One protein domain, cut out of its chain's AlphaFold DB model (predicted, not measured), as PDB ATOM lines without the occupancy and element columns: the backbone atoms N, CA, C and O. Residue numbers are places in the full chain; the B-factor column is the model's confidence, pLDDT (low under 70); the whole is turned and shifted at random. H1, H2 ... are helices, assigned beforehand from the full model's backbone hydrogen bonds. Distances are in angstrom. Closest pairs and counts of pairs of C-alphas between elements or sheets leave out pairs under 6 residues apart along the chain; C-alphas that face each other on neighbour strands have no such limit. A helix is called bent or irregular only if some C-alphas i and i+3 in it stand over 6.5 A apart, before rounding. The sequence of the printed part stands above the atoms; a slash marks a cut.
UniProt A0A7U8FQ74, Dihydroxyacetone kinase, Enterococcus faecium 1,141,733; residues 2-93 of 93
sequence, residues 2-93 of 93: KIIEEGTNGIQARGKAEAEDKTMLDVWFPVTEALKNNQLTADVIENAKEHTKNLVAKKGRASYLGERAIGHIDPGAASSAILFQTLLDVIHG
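Overview. This is residues 2 to 93 of the 93 residues of the protein "Dihydroxyacetone kinase" of Enterococcus faecium 1,141,733 (UniProt A0A7U8FQ74). Three helices, H2, H3 and H5, make an up-and-down bundle, each running against the one before it, with their centres in a triangle. H1 packs along H2 on the side away from H3 and H5, and the small irregular H4 sits off one end of the bundle. The printed part has 92 residues with five named helices, H1 to H5 in order, and no named strand; the class is all helix. The whole is compact, with a radius of gyration of the C-alphas of 12.9 A, and elongated, spanning 40 by 26 by 17 A.

Arrangement. H1, residues 2 to 15, touches H2, residues 25 to 36, at a shallow tilt of 20 degrees, opposite ways, as a helical hairpin; the closest C-alphas, of Glu 5 and Thr 32, are 5.6 A apart. H2 is the hub, touching three helices. H2 and H3, residues 42 to 54, form another helical hairpin at a shallow tilt of 26 degrees, closest at the C-alphas of Val 27 and Ala 48, 5.1 A. H5, residues 75 to 92, touches H3 at a shallow tilt of 7 degrees, opposite ways, closest at the C-alphas of Lys 49 and Ala 77, 5.4 A. H5 touches H2 with residues 77 to 84 alone, the same way at 20 degrees, closest at the C-alphas of Val 27 and Ala 77, 5.7 A. H4, residues 61 to 69, touches no helix; it is close to H3 but not clearly touching, with the C-alphas of Lys 53 and Ala 69 7.9 A apart. H1 is apart from H3, H4 and H5. Every O i to N i+4 pair is within hydrogen-bond range in H1 and H5, against 7 of 8 in H2, 6 of 9 in H3 and 0 of 5 in H4, where 5 of 6 O i to N i+3 pairs are.

Along the chain. H1 begins at C-alpha 2 (29.050, 5.696, -40.248) and is 19.9 A long; H2 is 16.2 A, H3 19.7 A and H4 10.1 A. H4 is irregular: C-alphas 64 and 67 are 9.3 A apart. H5, 25.8 A, ends at C-alpha 92 (42.488, 7.288, -29.087).

Size, cuts and confidence. The C-alphas farthest apart, of Tyr 64 and Gly 93, are 41.5 A apart. The printed part has no cut and no long link. Mean pLDDT of the printed part is 96.6; residue 93 alone is under 70.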
ATOM      1  N   LYS A   2      29.865   6.520 -39.325       94.19
ATOM      2  CA  LYS A   2      29.050   5.696 -40.248       94.19
ATOM      3  C   LYS A   2      28.837   4.219 -39.864       94.19
ATOM      4  O   LYS A   2      27.709   3.752 -39.906       94.19
ATOM      5  N   ILE A   3      29.888   3.493 -39.468       95.88
ATOM      6  CA  ILE A   3      29.763   2.064 -39.099       95.88
ATOM      7  C   ILE A   3      28.844   1.884 -37.882       95.88
ATOM      8  O   ILE A   3      27.998   0.993 -37.868       95.88
ATOM      9  N   ILE A   4      28.995   2.741 -36.866       97.69
ATOM     10  CA  ILE A   4      28.167   2.663 -35.658       97.69
ATOM     11  C   ILE A   4      26.732   3.087 -35.972       97.69
ATOM     12  O   ILE A   4      25.817   2.420 -35.516       97.69
ATOM     13  N   GLU A   5      26.526   4.090 -36.830       98.12
ATOM     14  CA  GLU A   5      25.191   4.485 -37.302       98.12
ATOM     15  C   GLU A   5      24.441   3.333 -37.989       98.12
ATOM     16  O   GLU A   5      23.289   3.058 -37.656       98.12
ATOM     17  N   GLU A   6      25.091   2.614 -38.908       98.44
ATOM     18  CA  GLU A   6      24.493   1.443 -39.561       98.44
ATOM     19  C   GLU A   6      24.162   0.335 -38.545       98.44
ATOM     20  O   GLU A   6      23.090  -0.275 -38.612       98.44
ATOM     21  N   GLY A   7      25.034   0.124 -37.552       98.06
ATOM     22  CA  GLY A   7      24.786  -0.786 -36.431       98.06
ATOM     23  C   GLY A   7      23.587  -0.371 -35.571       98.06
ATOM     24  O   GLY A   7      22.708  -1.198 -35.316       98.06
ATOM     25  N   THR A   8      23.503   0.907 -35.180       98.44
ATOM     26  CA  THR A   8      22.373   1.482 -34.433       98.44
ATOM     27  C   THR A   8      21.066   1.254 -35.187       98.44
ATOM     28  O   THR A   8      20.119   0.708 -34.620       98.44
ATOM     29  N   ASN A   9      21.037   1.583 -36.483       98.25
ATOM     30  CA  ASN A   9      19.863   1.403 -37.339       98.25
ATOM     31  C   ASN A   9      19.453  -0.075 -37.437       98.25
ATOM     32  O   ASN A   9      18.267  -0.400 -37.385       98.25
ATOM     33  N   GLY A  10      20.422  -0.989 -37.534       98.38
ATOM     34  CA  GLY A  10      20.165  -2.430 -37.544       98.38
ATOM     35  C   GLY A  10      19.536  -2.937 -36.240       98.38
ATOM     36  O   GLY A  10      18.566  -3.702 -36.274       98.38
ATOM     37  N   ILE A  11      20.047  -2.485 -35.091       98.00
ATOM     38  CA  ILE A  11      19.501  -2.826 -33.769       98.00
ATOM     39  C   ILE A  11      18.091  -2.251 -33.615       98.00
ATOM     40  O   ILE A  11      17.181  -2.987 -33.227       98.00
ATOM     41  N   GLN A  12      17.881  -0.983 -33.978       98.00
ATOM     42  CA  GLN A  12      16.567  -0.338 -33.943       98.00
ATOM     43  C   GLN A  12      15.558  -1.069 -34.829       98.00
ATOM     44  O   GLN A  12      14.481  -1.427 -34.360       98.00
ATOM     45  N   ALA A  13      15.910  -1.390 -36.076       97.94
ATOM     46  CA  ALA A  13      15.023  -2.109 -36.989       97.94
ATOM     47  C   ALA A  13      14.642  -3.505 -36.466       97.94
ATOM     48  O   ALA A  13      13.509  -3.961 -36.644       97.94
ATOM     49  N   ARG A  14      15.573  -4.201 -35.796       97.69
ATOM     50  CA  ARG A  14      15.317  -5.521 -35.203       97.69
ATOM     51  C   ARG A  14      14.475  -5.431 -33.929       97.69
ATOM     52  O   ARG A  14      13.551  -6.227 -33.770       97.69
ATOM     53  N   GLY A  15      14.817  -4.520 -33.023       95.31
ATOM     54  CA  GLY A  15      14.225  -4.409 -31.687       95.31
ATOM     55  C   GLY A  15      12.982  -3.523 -31.614       95.31
ATOM     56  O   GLY A  15      12.205  -3.647 -30.667       95.31
ATOM     57  N   LYS A  16      12.775  -2.655 -32.613       96.12
ATOM     58  CA  LYS A  16      11.713  -1.635 -32.668       96.12
ATOM     59  C   LYS A  16      11.669  -0.774 -31.400       96.12
ATOM     60  O   LYS A  16      10.581  -0.488 -30.894       96.12
ATOM     61  N   ALA A  17      12.841  -0.507 -30.833       96.44
ATOM     62  CA  ALA A  17      13.016   0.308 -29.644       96.44
ATOM     63  C   ALA A  17      13.404   1.723 -30.072       96.44
ATOM     64  O   ALA A  17      14.176   1.887 -31.011       96.44
ATOM     65  N   GLU A  18      12.852   2.717 -29.397       97.25
ATOM     66  CA  GLU A  18      13.131   4.132 -29.628       97.25
ATOM     67  C   GLU A  18      14.003   4.701 -28.502       97.25
ATOM     68  O   GLU A  18      14.291   4.021 -27.512       97.25
ATOM     69  N   ALA A  19      14.428   5.957 -28.642       97.50
ATOM     70  CA  ALA A  19      15.019   6.682 -27.524       97.50
ATOM     71  C   ALA A  19      14.031   6.740 -26.345       97.50
ATOM     72  O   ALA A  19      12.818   6.864 -26.536       97.50
ATOM     73  N   GLU A  20      14.559   6.671 -25.126       98.12
ATOM     74  CA  GLU A  20      13.808   6.659 -23.869       98.12
ATOM     75  C   GLU A  20      12.971   5.382 -23.638       98.12
ATOM     76  O   GLU A  20      12.034   5.383 -22.828       98.12
ATOM     77  N   ASP A  21      13.265   4.283 -24.345       98.19
ATOM     78  CA  ASP A  21      12.633   2.971 -24.116       98.19
ATOM     79  C   ASP A  21      13.319   2.145 -23.012       98.19
ATOM     80  O   ASP A  21      12.800   1.082 -22.636       98.19
ATOM     81  N   LYS A  22      14.438   2.649 -22.469       98.44
ATOM     82  CA  LYS A  22      15.316   2.001 -21.485       98.44
ATOM     83  C   LYS A  22      15.938   0.721 -22.047       98.44
ATOM     84  O   LYS A  22      15.664  -0.385 -21.584       98.44
ATOM     85  N   THR A  23      16.755   0.875 -23.081       98.56
ATOM     86  CA  THR A  23      17.470  -0.216 -23.751       98.56
ATOM     87  C   THR A  23      18.908   0.183 -24.065       98.56
ATOM     88  O   THR A  23      19.321   1.321 -23.858       98.56
ATOM     89  N   MET A  24      19.667  -0.729 -24.675       98.56
ATOM     90  CA  MET A  24      20.984  -0.401 -25.219       98.56
ATOM     91  C   MET A  24      20.975   0.788 -26.193       98.56
ATOM     92  O   MET A  24      21.970   1.501 -26.270       98.56
ATOM     93  N   LEU A  25      19.875   1.041 -26.915       98.69
ATOM     94  CA  LEU A  25      19.815   2.147 -27.875       98.69
ATOM     95  C   LEU A  25      19.954   3.523 -27.216       98.69
ATOM     96  O   LEU A  25      20.475   4.433 -27.856       98.69
ATOM     97  N   ASP A  26      19.617   3.648 -25.931       98.69
ATOM     98  CA  ASP A  26      19.831   4.876 -25.158       98.69
ATOM     99  C   ASP A  26      21.324   5.212 -24.981       98.69
ATOM    100  O   ASP A  26      21.667   6.353 -24.696       98.69
ATOM    101  N   VAL A  27      22.226   4.251 -25.223       98.88
ATOM    102  CA  VAL A  27      23.679   4.476 -25.346       98.88
ATOM    103  C   VAL A  27      24.105   4.620 -26.804       98.88
ATOM    104  O   VAL A  27      24.924   5.478 -27.131       98.88
ATOM    105  N   TRP A  28      23.554   3.805 -27.705       98.75
ATOM    106  CA  TRP A  28      23.972   3.814 -29.110       98.75
ATOM    107  C   TRP A  28      23.597   5.107 -29.838       98.75
ATOM    108  O   TRP A  28      24.377   5.546 -30.677       98.75
ATOM    109  N   PHE A  29      22.453   5.735 -29.540       98.56
ATOM    110  CA  PHE A  29      22.088   7.005 -30.178       98.56
ATOM    111  C   PHE A  29      23.060   8.142 -29.804       98.56
ATOM    112  O   PHE A  29      23.652   8.709 -30.727       98.56
ATOM    113  N   PRO A  30      23.325   8.445 -28.510       98.44
ATOM    114  CA  PRO A  30      24.300   9.478 -28.147       98.44
ATOM    115  C   PRO A  30      25.708   9.199 -28.677       98.44
ATOM    116  O   PRO A  30      26.376  10.112 -29.160       98.44
ATOM    117  N   VAL A  31      26.156   7.938 -28.635       98.38
ATOM    118  CA  VAL A  31      27.484   7.553 -29.135       98.38
ATOM    119  C   VAL A  31      27.594   7.743 -30.646       98.38
ATOM    120  O   VAL A  31      28.602   8.268 -31.119       98.38
ATOM    121  N   THR A  32      26.572   7.358 -31.413       98.31
ATOM    122  CA  THR A  32      26.547   7.555 -32.869       98.31
ATOM    123  C   THR A  32      26.649   9.029 -33.235       98.31
ATOM    124  O   THR A  32      27.486   9.387 -34.068       98.31
ATOM    125  N   GLU A  33      25.859   9.888 -32.590       98.06
ATOM    126  CA  GLU A  33      25.896  11.332 -32.835       98.06
ATOM    127  C   GLU A  33      27.251  11.935 -32.444       98.06
ATOM    128  O   GLU A  33      27.876  12.646 -33.236       98.06
ATOM    129  N   ALA A  34      27.791  11.567 -31.280       97.75
ATOM    130  CA  ALA A  34      29.112  12.017 -30.854       97.75
ATOM    131  C   ALA A  34      30.224  11.570 -31.823       97.75
ATOM    132  O   ALA A  34      31.104  12.355 -32.172       97.75
ATOM    133  N   LEU A  35      30.166  10.340 -32.342       96.50
ATOM    134  CA  LEU A  35      31.111   9.822 -33.338       96.50
ATOM    135  C   LEU A  35      30.967  10.439 -34.732       96.50
ATOM    136  O   LEU A  35      31.880  10.297 -35.548       96.50
ATOM    137  N   LYS A  36      29.817  11.023 -35.075       96.19
ATOM    138  CA  LYS A  36      29.646  11.792 -36.320       96.19
ATOM    139  C   LYS A  36      30.269  13.179 -36.196       96.19
ATOM    140  O   LYS A  36      30.829  13.675 -37.168       96.19
ATOM    141  N   ASN A  37      30.231  13.743 -34.991       96.31
ATOM    142  CA  ASN A  37      30.718  15.086 -34.691       96.31
ATOM    143  C   ASN A  37      32.154  15.118 -34.132       96.31
ATOM    144  O   ASN A  37      32.639  16.192 -33.793       96.31
ATOM    145  N   ASN A  38      32.842  13.969 -34.045       94.62
ATOM    146  CA  ASN A  38      34.163  13.817 -33.410       94.62
ATOM    147  C   ASN A  38      34.202  14.321 -31.953       94.62
ATOM    148  O   ASN A  38      35.153  14.963 -31.518       94.62
ATOM    149  N   GLN A  39      33.141  14.036 -31.203       96.44
ATOM    150  CA  GLN A  39      32.914  14.478 -29.824       96.44
ATOM    151  C   GLN A  39      32.712  13.302 -28.860       96.44
ATOM    152  O   GLN A  39      32.186  13.482 -27.763       96.44
ATOM    153  N   LEU A  40      33.075  12.079 -29.261       97.00
ATOM    154  CA  LEU A  40      32.950  10.927 -28.373       97.00
ATOM    155  C   LEU A  40      33.964  11.036 -27.226       97.00
ATOM    156  O   LEU A  40      35.170  11.098 -27.456       97.00
ATOM    157  N   THR A  41      33.460  11.013 -25.995       97.88
ATOM    158  CA  THR A  41      34.254  10.981 -24.761       97.88
ATOM    159  C   THR A  41      33.732   9.891 -23.826       97.88
ATOM    160  O   THR A  41      32.615   9.394 -23.999       97.88
ATOM    161  N   ALA A  42      34.523   9.534 -22.809       98.06
ATOM    162  CA  ALA A  42      34.094   8.599 -21.770       98.06
ATOM    163  C   ALA A  42      32.823   9.095 -21.053       98.06
ATOM    164  O   ALA A  42      31.907   8.309 -20.818       98.06
ATOM    165  N   ASP A  43      32.726  10.406 -20.812       98.50
ATOM    166  CA  ASP A  43      31.566  11.030 -20.167       98.50
ATOM    167  C   ASP A  43      30.290  10.904 -21.003       98.50
ATOM    168  O   ASP A  43      29.222  10.671 -20.446       98.50
ATOM    169  N   VAL A  44      30.363  11.020 -22.337       98.50
ATOM    170  CA  VAL A  44      29.187  10.809 -23.206       98.50
ATOM    171  C   VAL A  44      28.632   9.396 -23.022       98.50
ATOM    172  O   VAL A  44      27.422   9.217 -22.897       98.50
ATOM    173  N   ILE A  45      29.516   8.398 -22.974       98.69
ATOM    174  CA  ILE A  45      29.139   6.988 -22.833       98.69
ATOM    175  C   ILE A  45      28.573   6.717 -21.432       98.69
ATOM    176  O   ILE A  45      27.522   6.088 -21.293       98.69
ATOM    177  N   GLU A  46      29.255   7.207 -20.395       98.69
ATOM    178  CA  GLU A  46      28.868   7.002 -18.999       98.69
ATOM    179  C   GLU A  46      27.542   7.695 -18.672       98.69
ATOM    180  O   GLU A  46      26.639   7.065 -18.121       98.69
ATOM    181  N   ASN A  47      27.370   8.951 -19.096       98.75
ATOM    182  CA  ASN A  47      26.128   9.690 -18.883       98.75
ATOM    183  C   ASN A  47      24.945   9.035 -19.606       98.75
ATOM    184  O   ASN A  47      23.858   8.958 -19.038       98.75
ATOM    185  N   ALA A  48      25.142   8.514 -20.821       98.69
ATOM    186  CA  ALA A  48      24.090   7.805 -21.549       98.69
ATOM    187  C   ALA A  48      23.661   6.509 -20.835       98.69
ATOM    188  O   ALA A  48      22.471   6.210 -20.724       98.69
ATOM    189  N   LYS A  49      24.621   5.759 -20.278       98.75
ATOM    190  CA  LYS A  49      24.343   4.571 -19.461       98.75
ATOM    191  C   LYS A  49      23.584   4.936 -18.183       98.75
ATOM    192  O   LYS A  49      22.555   4.322 -17.895       98.75
ATOM    193  N   GLU A  50      24.071   5.920 -17.427       98.69
ATOM    194  CA  GLU A  50      23.456   6.359 -16.167       98.69
ATOM    195  C   GLU A  50      22.062   6.957 -16.380       98.69
ATOM    196  O   GLU A  50      21.165   6.714 -15.574       98.69
ATOM    197  N   HIS A  51      21.830   7.653 -17.498       98.62
ATOM    198  CA  HIS A  51      20.514   8.183 -17.861       98.62
ATOM    199  C   HIS A  51      19.434   7.099 -17.860       98.62
ATOM    200  O   HIS A  51      18.336   7.317 -17.343       98.62
ATOM    201  N   THR A  52      19.769   5.882 -18.309       98.50
ATOM    202  CA  THR A  52      18.810   4.770 -18.315       98.50
ATOM    203  C   THR A  52      18.237   4.472 -16.939       98.50
ATOM    204  O   THR A  52      17.094   4.032 -16.853       98.50
ATOM    205  N   LYS A  53      18.957   4.770 -15.850       98.25
ATOM    206  CA  LYS A  53      18.487   4.600 -14.473       98.25
ATOM    207  C   LYS A  53      17.180   5.346 -14.199       98.25
ATOM    208  O   LYS A  53      16.347   4.841 -13.449       98.25
ATOM    209  N   ASN A  54      16.969   6.488 -14.846       98.06
ATOM    210  CA  ASN A  54      15.815   7.363 -14.629       98.06
ATOM    211  C   ASN A  54      14.604   7.009 -15.507       98.06
ATOM    212  O   ASN A  54      13.544   7.610 -15.362       98.06
ATOM    213  N   LEU A  55      14.745   6.031 -16.405       97.94
ATOM    214  CA  LEU A  55      13.721   5.692 -17.388       97.94
ATOM    215  C   LEU A  55      12.792   4.576 -16.915       97.94
ATOM    216  O   LEU A  55      13.218   3.599 -16.283       97.94
ATOM    217  N   VAL A  56      11.526   4.686 -17.322       97.31
ATOM    218  CA  VAL A  56      10.564   3.579 -17.299       97.31
ATOM    219  C   VAL A  56      10.804   2.706 -18.524       97.31
ATOM    220  O   VAL A  56      10.808   3.193 -19.653       97.31
ATOM    221  N   ALA A  57      10.972   1.404 -18.308       96.56
ATOM    222  CA  ALA A  57      11.174   0.469 -19.404       96.56
ATOM    223  C   ALA A  57       9.907   0.300 -20.246       96.56
ATOM    224  O   ALA A  57       8.851  -0.060 -19.727       96.56
ATOM    225  N   LYS A  58      10.031   0.485 -21.562       96.88
ATOM    226  CA  LYS A  58       8.938   0.267 -22.529       96.88
ATOM    227  C   LYS A  58       9.160  -0.978 -23.389       96.88
ATOM    228  O   LYS A  58       8.227  -1.478 -24.018       96.88
ATOM    229  N   LYS A  59      10.383  -1.520 -23.394       95.44
ATOM    230  CA  LYS A  59      10.780  -2.708 -24.162       95.44
ATOM    231  C   LYS A  59      11.456  -3.757 -23.278       95.44
ATOM    232  O   LYS A  59      11.856  -3.499 -22.146       95.44
ATOM    233  N   GLY A  60      11.584  -4.967 -23.825       94.25
ATOM    234  CA  GLY A  60      12.261  -6.084 -23.163       94.25
ATOM    235  C   GLY A  60      11.531  -6.594 -21.918       94.25
ATOM    236  O   GLY A  60      10.363  -6.301 -21.695       94.25
ATOM    237  N   ARG A  61      12.226  -7.392 -21.101       96.62
ATOM    238  CA  ARG A  61      11.653  -7.973 -19.870       96.62
ATOM    239  C   ARG A  61      11.502  -6.951 -18.741       96.62
ATOM    240  O   ARG A  61      10.683  -7.147 -17.852       96.62
ATOM    241  N   ALA A  62      12.283  -5.870 -18.775       95.19
ATOM    242  CA  ALA A  62      12.215  -4.812 -17.773       95.19
ATOM    243  C   ALA A  62      10.883  -4.046 -17.828       95.19
ATOM    244  O   ALA A  62      10.424  -3.570 -16.792       95.19
ATOM    245  N   SER A  63      10.217  -3.984 -18.990       95.31
ATOM    246  CA  SER A  63       8.919  -3.303 -19.118       95.31
ATOM    247  C   SER A  63       7.808  -3.946 -18.291       95.31
ATOM    248  O   SER A  63       6.862  -3.268 -17.899       95.31
ATOM    249  N   TYR A  64       7.947  -5.225 -17.927       96.25
ATOM    250  CA  TYR A  64       6.999  -5.921 -17.051       96.25
ATOM    251  C   TYR A  64       6.964  -5.345 -15.627       96.25
ATOM    252  O   TYR A  64       6.023  -5.607 -14.882       96.25
ATOM    253  N   LEU A  65       7.986  -4.576 -15.238       94.00
ATOM    254  CA  LEU A  65       8.106  -3.972 -13.912       94.00
ATOM    255  C   LEU A  65       7.494  -2.562 -13.833       94.00
ATOM    256  O   LEU A  65       7.307  -2.058 -12.723       94.00
ATOM    257  N   GLY A  66       7.179  -1.926 -14.968       93.25
ATOM    258  CA  GLY A  66       6.682  -0.548 -15.009       93.25
ATOM    259  C   GLY A  66       7.614   0.425 -14.277       93.25
ATOM    260  O   GLY A  66       8.834   0.383 -14.450       93.25
ATOM    261  N   GLU A  67       7.056   1.274 -13.412       94.75
ATOM    262  CA  GLU A  67       7.813   2.264 -12.625       94.75
ATOM    263  C   GLU A  67       8.867   1.643 -11.699       94.75
ATOM    264  O   GLU A  67       9.863   2.287 -11.384       94.75
ATOM    265  N   ARG A  68       8.722   0.366 -11.320       94.75
ATOM    266  CA  ARG A  68       9.716  -0.328 -10.481       94.75
ATOM    267  C   ARG A  68      11.059  -0.541 -11.188       94.75
ATOM    268  O   ARG A  68      12.018  -0.937 -10.537       94.75
ATOM    269  N   ALA A  69      11.132  -0.325 -12.503       92.38
ATOM    270  CA  ALA A  69      12.391  -0.341 -13.246       92.38
ATOM    271  C   ALA A  69      13.218   0.949 -13.058       92.38
ATOM    272  O   ALA A  69      14.413   0.952 -13.365       92.38
ATOM    273  N   ILE A  70      12.609   2.040 -12.576       96.88
ATOM    274  CA  ILE A  70      13.319   3.282 -12.241       96.88
ATOM    275  C   ILE A  70      14.285   3.007 -11.080       96.88
ATOM    276  O   ILE A  70      14.002   2.217 -10.183       96.88
ATOM    277  N   GLY A  71      15.449   3.651 -11.104       97.38
ATOM    278  CA  GLY A  71      16.514   3.462 -10.119       97.38
ATOM    279  C   GLY A  71      17.515   2.368 -10.495       97.38
ATOM    280  O   GLY A  71      18.561   2.266  -9.855       97.38
ATOM    281  N   HIS A  72      17.257   1.612 -11.566       97.94
ATOM    282  CA  HIS A  72      18.137   0.556 -12.064       97.94
ATOM    283  C   HIS A  72      18.644   0.866 -13.474       97.94
ATOM    284  O   HIS A  72      17.851   1.183 -14.361       97.94
ATOM    285  N   ILE A  73      19.957   0.754 -13.678       98.44
ATOM    286  CA  ILE A  73      20.596   0.874 -14.996       98.44
ATOM    287  C   ILE A  73      20.153  -0.300 -15.875       98.44
ATOM    288  O   ILE A  73      20.062  -1.435 -15.399       98.44
ATOM    289  N   ASP A  74      19.890  -0.037 -17.156       98.62
ATOM    290  CA  ASP A  74      19.609  -1.109 -18.109       98.62
ATOM    291  C   ASP A  74      20.866  -1.962 -18.371       98.62
ATOM    292  O   ASP A  74      21.921  -1.419 -18.713       98.62
ATOM    293  N   PRO A  75      20.802  -3.300 -18.263       98.31
ATOM    294  CA  PRO A  75      21.961  -4.154 -18.531       98.31
ATOM    295  C   PRO A  75      22.442  -4.108 -19.994       98.31
ATOM    296  O   PRO A  75      23.637  -4.283 -20.257       98.31
ATOM    297  N   GLY A  76      21.550  -3.857 -20.960       98.38
ATOM    298  CA  GLY A  76      21.925  -3.665 -22.365       98.38
ATOM    299  C   GLY A  76      22.709  -2.367 -22.575       98.38
ATOM    300  O   GLY A  76      23.718  -2.351 -23.282       98.38
ATOM    301  N   ALA A  77      22.292  -1.292 -21.906       98.69
ATOM    302  CA  ALA A  77      23.031  -0.036 -21.851       98.69
ATOM    303  C   ALA A  77      24.392  -0.204 -21.157       98.69
ATOM    304  O   ALA A  77      25.404   0.225 -21.703       98.69
ATOM    305  N   ALA A  78      24.450  -0.899 -20.016       98.81
ATOM    306  CA  ALA A  78      25.701  -1.147 -19.292       98.81
ATOM    307  C   ALA A  78      26.728  -1.927 -20.128       98.81
ATOM    308  O   ALA A  78      27.888  -1.529 -20.220       98.81
ATOM    309  N   SER A  79      26.306  -3.009 -20.785       98.81
ATOM    310  CA  SER A  79      27.189  -3.778 -21.674       98.81
ATOM    311  C   SER A  79      27.632  -2.979 -22.905       98.81
ATOM    312  O   SER A  79      28.794  -3.062 -23.301       98.81
ATOM    313  N   SER A  80      26.752  -2.150 -23.473       98.81
ATOM    314  CA  SER A  80      27.110  -1.253 -24.583       98.81
ATOM    315  C   SER A  80      28.095  -0.166 -24.161       98.81
ATOM    316  O   SER A  80      28.991   0.173 -24.927       98.81
ATOM    317  N   ALA A  81      27.973   0.353 -22.939       98.81
ATOM    318  CA  ALA A  81      28.916   1.321 -22.399       98.81
ATOM    319  C   ALA A  81      30.329   0.732 -22.298       98.81
ATOM    320  O   ALA A  81      31.274   1.352 -22.774       98.81
ATOM    321  N   ILE A  82      30.463  -0.500 -21.789       98.69
ATOM    322  CA  ILE A  82      31.748  -1.218 -21.741       98.69
ATOM    323  C   ILE A  82      32.335  -1.382 -23.151       98.69
ATOM    324  O   ILE A  82      33.520  -1.119 -23.363       98.69
ATOM    325  N   LEU A  83      31.510  -1.779 -24.127       98.56
ATOM    326  CA  LEU A  83      31.932  -1.918 -25.525       98.56
ATOM    327  C   LEU A  83      32.506  -0.606 -26.076       98.56
ATOM    328  O   LEU A  83      33.587  -0.607 -26.661       98.56
ATOM    329  N   PHE A  84      31.800   0.512 -25.890       98.38
ATOM    330  CA  PHE A  84      32.229   1.799 -26.434       98.38
ATOM    331  C   PHE A  84      33.377   2.441 -25.659       98.38
ATOM    332  O   PHE A  84      34.196   3.107 -26.282       98.38
ATOM    333  N   GLN A  85      33.482   2.217 -24.347       98.19
ATOM    334  CA  GLN A  85      34.659   2.612 -23.566       98.19
ATOM    335  C   GLN A  85      35.901   1.884 -24.090       98.19
ATOM    336  O   GLN A  85      36.890   2.523 -24.427       98.19
ATOM    337  N   THR A  86      35.799   0.568 -24.303       98.00
ATOM    338  CA  THR A  86      36.895  -0.227 -24.879       98.00
ATOM    339  C   THR A  86      37.263   0.250 -26.288       98.00
ATOM    340  O   THR A  86      38.438   0.322 -26.635       98.00
ATOM    341  N   LEU A  87      36.270   0.591 -27.117       96.38
ATOM    342  CA  LEU A  87      36.523   1.164 -28.439       96.38
ATOM    343  C   LEU A  87      37.260   2.502 -28.333       96.38
ATOM    344  O   LEU A  87      38.229   2.701 -29.060       96.38
ATOM    345  N   LEU A  88      36.800   3.398 -27.454       96.44
ATOM    346  CA  LEU A  88      37.379   4.724 -27.243       96.44
ATOM    347  C   LEU A  88      38.865   4.630 -26.878       96.44
ATOM    348  O   LEU A  88      39.674   5.340 -27.469       96.44
ATOM    349  N   ASP A  89      39.213   3.709 -25.978       95.62
ATOM    350  CA  ASP A  89      40.594   3.472 -25.550       95.62
ATOM    351  C   ASP A  89      41.499   3.035 -26.712       95.62
ATOM    352  O   ASP A  89      42.660   3.426 -26.775       95.62
ATOM    353  N   VAL A  90      40.974   2.249 -27.659       94.81
ATOM    354  CA  VAL A  90      41.750   1.713 -28.793       94.81
ATOM    355  C   VAL A  90      41.837   2.690 -29.968       94.81
ATOM    356  O   VAL A  90      42.800   2.638 -30.725       94.81
ATOM    357  N   ILE A  91      40.845   3.565 -30.164       88.88
ATOM    358  CA  ILE A  91      40.870   4.547 -31.267       88.88
ATOM    359  C   ILE A  91      41.563   5.862 -30.890       88.88
ATOM    360  O   ILE A  91      41.882   6.644 -31.784       88.88
ATOM    361  N   HIS A  92      41.754   6.125 -29.594       76.69
ATOM    362  CA  HIS A  92      42.488   7.288 -29.087       76.69
ATOM    363  C   HIS A  92      43.857   6.946 -28.470       76.69
ATOM    364  O   HIS A  92      44.613   7.877 -28.189       76.69
ATOM    365  N   GLY A  93      44.173   5.664 -28.253       53.16
ATOM    366  CA  GLY A  93      45.514   5.185 -27.889       53.16
ATOM    367  C   GLY A  93      46.423   5.019 -29.099       53.16
ATOM    368  O   GLY A  93      47.624   5.340 -28.961       53.16
TER     369      GLY A  93